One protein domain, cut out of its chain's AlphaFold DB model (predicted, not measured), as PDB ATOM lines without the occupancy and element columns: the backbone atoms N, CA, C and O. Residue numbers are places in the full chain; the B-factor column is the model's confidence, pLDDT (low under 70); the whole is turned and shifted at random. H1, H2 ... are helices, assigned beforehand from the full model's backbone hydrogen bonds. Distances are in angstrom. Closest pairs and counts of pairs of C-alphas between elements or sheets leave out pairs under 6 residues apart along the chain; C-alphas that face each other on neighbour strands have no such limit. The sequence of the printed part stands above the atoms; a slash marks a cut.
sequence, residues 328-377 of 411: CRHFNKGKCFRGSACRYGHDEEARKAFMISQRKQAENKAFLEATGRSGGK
ATOM      1  N   CYS A 328     227.487 210.878 219.820       96.06
ATOM      2  CA  CYS A 328     228.544 211.746 220.313       96.06
ATOM      3  C   CYS A 328     227.953 213.076 220.793       96.06
ATOM      4  O   CYS A 328     227.404 213.849 220.006       96.06
ATOM      5  N   ARG A 329     228.111 213.389 222.085       95.62
ATOM      6  CA  ARG A 329     227.635 214.659 222.661       95.62
ATOM      7  C   ARG A 329     228.294 215.883 222.015       95.62
ATOM      8  O   ARG A 329     227.634 216.905 221.865       95.62
ATOM      9  N   HIS A 330     229.565 215.781 221.620       96.88
ATOM     10  CA  HIS A 330     230.290 216.873 220.961       96.88
ATOM     11  C   HIS A 330     229.853 217.059 219.507       96.88
ATOM     12  O   HIS A 330     229.732 218.194 219.062       96.88
ATOM     13  N   PHE A 331     229.555 215.970 218.791       96.31
ATOM     14  CA  PHE A 331     229.049 216.036 217.416       96.31
ATOM     15  C   PHE A 331     227.669 216.676 217.375       96.31
ATOM     16  O   PHE A 331     227.422 217.556 216.562       96.31
ATOM     17  N   ASN A 332     226.798 216.325 218.329       93.94
ATOM     18  CA  ASN A 332     225.481 216.945 218.419       93.94
ATOM     19  C   ASN A 332     225.553 218.475 218.639       93.94
ATOM     20  O   ASN A 332     224.660 219.199 218.211       93.94
ATOM     21  N   LYS A 333     226.636 218.966 219.261       93.88
ATOM     22  CA  LYS A 333     226.930 220.398 219.452       93.88
ATOM     23  C   LYS A 333     227.741 221.034 218.309       93.88
ATOM     24  O   LYS A 333     228.076 222.206 218.419       93.88
ATOM     25  N   GLY A 334     228.127 220.277 217.278       94.38
ATOM     26  CA  GLY A 334     228.995 220.758 216.192       94.38
ATOM     27  C   GLY A 334     230.468 220.966 216.577       94.38
ATOM     28  O   GLY A 334     231.189 221.646 215.866       94.38
ATOM     29  N   LYS A 335     230.935 220.400 217.701       97.38
ATOM     30  CA  LYS A 335     232.295 220.610 218.246       97.38
ATOM     31  C   LYS A 335     233.189 219.362 218.202       97.38
ATOM     32  O   LYS A 335     234.177 219.290 218.927       97.38
ATOM     33  N   CYS A 336     232.813 218.315 217.461       97.44
ATOM     34  CA  CYS A 336     233.602 217.080 217.413       97.44
ATOM     35  C   CYS A 336     234.563 217.067 216.224       97.44
ATOM     36  O   CYS A 336     234.131 216.878 215.094       97.44
ATOM     37  N   PHE A 337     235.862 217.146 216.502       97.25
ATOM     38  CA  PHE A 337     236.920 217.097 215.484       97.25
ATOM     39  C   PHE A 337     237.366 215.674 215.113       97.25
ATOM     40  O   PHE A 337     238.203 215.490 214.242       97.25
ATOM     41  N   ARG A 338     236.825 214.638 215.772       96.81
ATOM     42  CA  ARG A 338     237.269 213.242 215.577       96.81
ATOM     43  C   ARG A 338     236.684 212.565 214.335       96.81
ATOM     44  O   ARG A 338     237.057 211.429 214.061       96.81
ATOM     45  N   GLY A 339     235.746 213.209 213.635       93.25
ATOM     46  CA  GLY A 339     235.124 212.663 212.424       93.25
ATOM     47  C   GLY A 339     234.628 211.221 212.601       93.25
ATOM     48  O   GLY A 339     233.994 210.893 213.605       93.25
ATOM     49  N   SER A 340     234.963 210.353 211.646       91.31
ATOM     50  CA  SER A 340     234.647 208.916 211.652       91.31
ATOM     51  C   SER A 340     235.430 208.102 212.692       91.31
ATOM     52  O   SER A 340     234.959 207.053 213.129       91.31
ATOM     53  N   ALA A 341     236.581 208.598 213.160       94.31
ATOM     54  CA  ALA A 341     237.388 207.959 214.204       94.31
ATOM     55  C   ALA A 341     236.805 208.154 215.619       94.31
ATOM     56  O   ALA A 341     237.341 207.655 216.614       94.31
ATOM     57  N   CYS A 342     235.699 208.893 215.754       96.19
ATOM     58  CA  CYS A 342     235.038 209.062 217.034       96.19
ATOM     59  C   CYS A 342     234.507 207.722 217.569       96.19
ATOM     60  O   CYS A 342     233.795 206.980 216.898       96.19
ATOM     61  N   ARG A 343     234.783 207.436 218.849       95.25
ATOM     62  CA  ARG A 343     234.256 206.248 219.548       95.25
ATOM     63  C   ARG A 343     232.717 206.230 219.620       95.25
ATOM     64  O   ARG A 343     232.116 205.176 219.826       95.25
ATOM     65  N   TYR A 344     232.084 207.392 219.486       95.69
ATOM     66  CA  TYR A 344     230.639 207.588 219.554       95.69
ATOM     67  C   TYR A 344     230.044 207.787 218.153       95.69
ATOM     68  O   TYR A 344     230.730 208.256 217.253       95.69
ATOM     69  N   GLY A 345     228.762 207.458 217.971       94.06
ATOM     70  CA  GLY A 345     228.103 207.564 216.664       94.06
ATOM     71  C   GLY A 345     227.932 209.017 216.206       94.06
ATOM     72  O   GLY A 345     227.480 209.855 216.995       94.06
ATOM     73  N   HIS A 346     228.287 209.290 214.948       95.19
ATOM     74  CA  HIS A 346     228.073 210.552 214.221       95.19
ATOM     75  C   HIS A 346     227.023 210.372 213.113       95.19
ATOM     76  O   HIS A 346     227.183 210.845 211.998       95.19
ATOM     77  N   ASP A 347     225.974 209.616 213.406       93.44
ATOM     78  CA  ASP A 347     224.886 209.401 212.461       93.44
ATOM     79  C   ASP A 347     223.905 210.583 212.546       93.44
ATOM     80  O   ASP A 347     223.400 210.919 213.627       93.44
ATOM     81  N   GLU A 348     223.698 211.258 211.418       92.94
ATOM     82  CA  GLU A 348     222.845 212.438 211.316       92.94
ATOM     83  C   GLU A 348     221.362 212.093 211.493       92.94
ATOM     84  O   GLU A 348     220.619 212.853 212.120       92.94
ATOM     85  N   GLU A 349     220.936 210.910 211.054       92.81
ATOM     86  CA  GLU A 349     219.569 210.434 211.270       92.81
ATOM     87  C   GLU A 349     219.325 210.169 212.751       92.81
ATOM     88  O   GLU A 349     218.344 210.636 213.339       92.81
ATOM     89  N   ALA A 350     220.278 209.500 213.403       89.62
ATOM     90  CA  ALA A 350     220.224 209.280 214.839       89.62
ATOM     91  C   ALA A 350     220.254 210.610 215.617       89.62
ATOM     92  O   ALA A 350     219.575 210.735 216.641       89.62
ATOM     93  N   ARG A 351     220.973 211.631 215.125       91.31
ATOM     94  CA  ARG A 351     220.950 212.992 215.688       91.31
ATOM     95  C   ARG A 351     219.557 213.615 215.585       91.31
ATOM     96  O   ARG A 351     219.046 214.083 216.604       91.31
ATOM     97  N   LYS A 352     218.924 213.582 214.407       93.19
ATOM     98  CA  LYS A 352     217.553 214.086 214.199       93.19
ATOM     99  C   LYS A 352     216.558 213.361 215.111       93.19
ATOM    100  O   LYS A 352     215.808 214.012 215.837       93.19
ATOM    101  N   ALA A 353     216.628 212.032 215.184       90.81
ATOM    102  CA  ALA A 353     215.782 211.227 216.066       90.81
ATOM    103  C   ALA A 353     215.968 211.582 217.554       90.81
ATOM    104  O   ALA A 353     214.995 211.670 218.308       90.81
ATOM    105  N   PHE A 354     217.207 211.834 217.989       89.81
ATOM    106  CA  PHE A 354     217.497 212.261 219.358       89.81
ATOM    107  C   PHE A 354     216.954 213.661 219.667       89.81
ATOM    108  O   PHE A 354     216.405 213.867 220.749       89.81
ATOM    109  N   MET A 355     217.050 214.604 218.726       91.50
ATOM    110  CA  MET A 355     216.477 215.947 218.882       91.50
ATOM    111  C   MET A 355     214.947 215.905 218.959       91.50
ATOM    112  O   MET A 355     214.371 216.528 219.847       91.50
ATOM    113  N   ILE A 356     214.291 215.092 218.123       94.56
ATOM    114  CA  ILE A 356     212.837 214.865 218.191       94.56
ATOM    115  C   ILE A 356     212.449 214.263 219.546       94.56
ATOM    116  O   ILE A 356     211.496 214.714 220.179       94.56
ATOM    117  N   SER A 357     213.197 213.266 220.031       91.75
ATOM    118  CA  SER A 357     212.941 212.668 221.345       91.75
ATOM    119  C   SER A 357     213.112 213.672 222.485       91.75
ATOM    120  O   SER A 357     212.335 213.622 223.436       91.75
ATOM    121  N   GLN A 358     214.116 214.550 222.428       91.88
ATOM    122  CA  GLN A 358     214.298 215.589 223.444       91.88
ATOM    123  C   GLN A 358     213.171 216.617 223.406       91.88
ATOM    124  O   GLN A 358     212.657 216.969 224.462       91.88
ATOM    125  N   ARG A 359     212.739 217.041 222.212       95.12
ATOM    126  CA  ARG A 359     211.593 217.942 222.055       95.12
ATOM    127  C   ARG A 359     210.323 217.331 222.645       95.12
ATOM    128  O   ARG A 359     209.700 217.964 223.483       95.12
ATOM    129  N   LYS A 360     210.018 216.068 222.331       94.75
ATOM    130  CA  LYS A 360     208.875 215.352 222.926       94.75
ATOM    131  C   LYS A 360     208.978 215.230 224.448       94.75
ATOM    132  O   LYS A 360     207.974 215.313 225.143       94.75
ATOM    133  N   GLN A 361     210.181 215.019 224.986       91.06
ATOM    134  CA  GLN A 361     210.388 214.998 226.437       91.06
ATOM    135  C   GLN A 361     210.175 216.377 227.065       91.06
ATOM    136  O   GLN A 361     209.578 216.453 228.135       91.06
ATOM    137  N   ALA A 362     210.628 217.447 226.411       92.38
ATOM    138  CA  ALA A 362     210.401 218.818 226.854       92.38
ATOM    139  C   ALA A 362     208.916 219.202 226.771       92.38
ATOM    140  O   ALA A 362     208.400 219.763 227.726       92.38
ATOM    141  N   GLU A 363     208.216 218.829 225.699       94.19
ATOM    142  CA  GLU A 363     206.769 219.033 225.536       94.19
ATOM    143  C   GLU A 363     205.977 218.258 226.595       94.19
ATOM    144  O   GLU A 363     205.143 218.838 227.280       94.19
ATOM    145  N   ASN A 364     206.294 216.978 226.822       87.00
ATOM    146  CA  ASN A 364     205.670 216.198 227.894       87.00
ATOM    147  C   ASN A 364     205.955 216.790 229.280       87.00
ATOM    148  O   ASN A 364     205.081 216.782 230.143       87.00
ATOM    149  N   LYS A 365     207.172 217.300 229.508       88.00
ATOM    150  CA  LYS A 365     207.538 217.975 230.758       88.00
ATOM    151  C   LYS A 365     206.756 219.277 230.929       88.00
ATOM    152  O   LYS A 365     206.187 219.478 231.992       88.00
ATOM    153  N   ALA A 366     206.673 220.101 229.888       88.12
ATOM    154  CA  ALA A 366     205.907 221.342 229.889       88.12
ATOM    155  C   ALA A 366     204.411 221.075 230.094       88.12
ATOM    156  O   ALA A 366     203.767 221.778 230.858       88.12
ATOM    157  N   PHE A 367     203.864 220.016 229.494       88.25
ATOM    158  CA  PHE A 367     202.483 219.587 229.717       88.25
ATOM    159  C   PHE A 367     202.244 219.142 231.172       88.25
ATOM    160  O   PHE A 367     201.249 219.513 231.798       88.25
ATOM    161  N   LEU A 368     203.176 218.379 231.753       81.88
ATOM    162  CA  LEU A 368     203.131 218.001 233.170       81.88
ATOM    163  C   LEU A 368     203.231 219.222 234.100       81.88
ATOM    164  O   LEU A 368     202.548 219.267 235.119       81.88
ATOM    165  N   GLU A 369     204.046 220.215 233.747       85.19
ATOM    166  CA  GLU A 369     204.176 221.469 234.498       85.19
ATOM    167  C   GLU A 369     202.919 222.346 234.365       85.19
ATOM    168  O   GLU A 369     202.383 222.791 235.377       85.19
ATOM    169  N   ALA A 370     202.383 222.513 233.152       82.31
ATOM    170  CA  ALA A 370     201.195 223.321 232.866       82.31
ATOM    171  C   ALA A 370     199.918 222.762 233.508       82.31
ATOM    172  O   ALA A 370     199.049 223.517 233.929       82.31
ATOM    173  N   THR A 371     199.809 221.439 233.653       81.31
ATOM    174  CA  THR A 371     198.673 220.804 234.347       81.31
ATOM    175  C   THR A 371     198.713 220.971 235.873       81.31
ATOM    176  O   THR A 371     197.947 220.312 236.579       81.31
ATOM    177  N   GLY A 372     199.631 221.785 236.418       65.31
ATOM    178  CA  GLY A 372     199.816 221.948 237.864       65.31
ATOM    179  C   GLY A 372     200.259 220.655 238.559       65.31
ATOM    180  O   GLY A 372     200.306 220.572 239.785       65.31
ATOM    181  N   ARG A 373     200.614 219.616 237.789       62.75
ATOM    182  CA  ARG A 373     201.236 218.375 238.268       62.75
ATOM    183  C   ARG A 373     202.749 218.572 238.318       62.75
ATOM    184  O   ARG A 373     203.520 217.749 237.825       62.75
ATOM    185  N   SER A 374     203.180 219.691 238.889       51.81
ATOM    186  CA  SER A 374     204.568 220.131 238.919       51.81
ATOM    187  C   SER A 374     205.405 219.235 239.828       51.81
ATOM    188  O   SER A 374     205.639 219.589 240.975       51.81
ATOM    189  N   GLY A 375     205.837 218.067 239.340       56.41
ATOM    190  CA  GLY A 375     207.013 217.309 239.806       56.41
ATOM    191  C   GLY A 375     207.058 216.836 241.269       56.41
ATOM    192  O   GLY A 375     207.895 215.999 241.608       56.41
ATOM    193  N   GLY A 376     206.161 217.305 242.132       66.44
ATOM    194  CA  GLY A 376     205.883 216.741 243.427       66.44
ATOM    195  C   GLY A 376     205.315 215.373 243.147       66.44
ATOM    196  O   GLY A 376     204.268 215.250 242.507       66.44
ATOM    197  N   LYS A 377     206.044 214.336 243.571       75.00
ATOM    198  CA  LYS A 377     205.501 212.984 243.700       75.00
ATOM    199  C   LYS A 377     204.070 213.161 244.195       75.00
ATOM    200  O   LYS A 377     203.898 213.817 245.224       75.00
TER     201      LYS A 377
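AT A GLANCE: This is residues 328 to 377 of the 411 residues of the protein "Hypothetical protein" of Aplanochytrium stocchinoi (UniProt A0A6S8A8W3). What is the overall shape? One long straight helix, H2, sticks out as an arm with its residues 356 to 364 standing free, from a small head of loop, residues 333 to 347, and the very short helix H1. At the far end of H2 a short tail, residues 371 to 377, turns back. What is it made of? The printed part has 50 residues with two named helices, H1 then H2, and no named strand; the class is all helix. How spread out is it? It is extended, with a radius of gyration of the C-alphas of 15.6 A and spans of 46 by 19 by 16 A.

IN THESE COORDINATES: Where does the longest helix run? H2 holds residues 348 to 370, from C-alpha 348 at (222.845, 212.438, 211.316) to C-alpha 370 at (201.195, 223.321, 232.866), a length of 32.4 A. Where is the other helix? H1 holds residues 329 to 332, beginning with C-alpha 329 at (227.635, 214.659, 222.661), and measures 5.3 A.

HOW THE PARTS SIT: How does H1 stand to H2? They are close but not clearly touching, and their closest C-alphas, those of Asn 332 and Arg 351, are 6.6 A apart. What do the helix backbones show? In H2 every O i to N i+4 pair is within hydrogen-bond range, while H1 is too short for such a pair and has 0 of 1 O i to N i+3 pairs within range.

THE WHOLE: How far does it reach? The two C-alphas farthest apart, those of Ala 341 and Gly 372, are 46.6 A apart. Is it continuous? The printed part has no cut, and the link from H1 to H2, with 15 residues, is long. Where is confidence low? Residues 372 to 376 have a pLDDT under 70, and the mean of the printed part is 88.8.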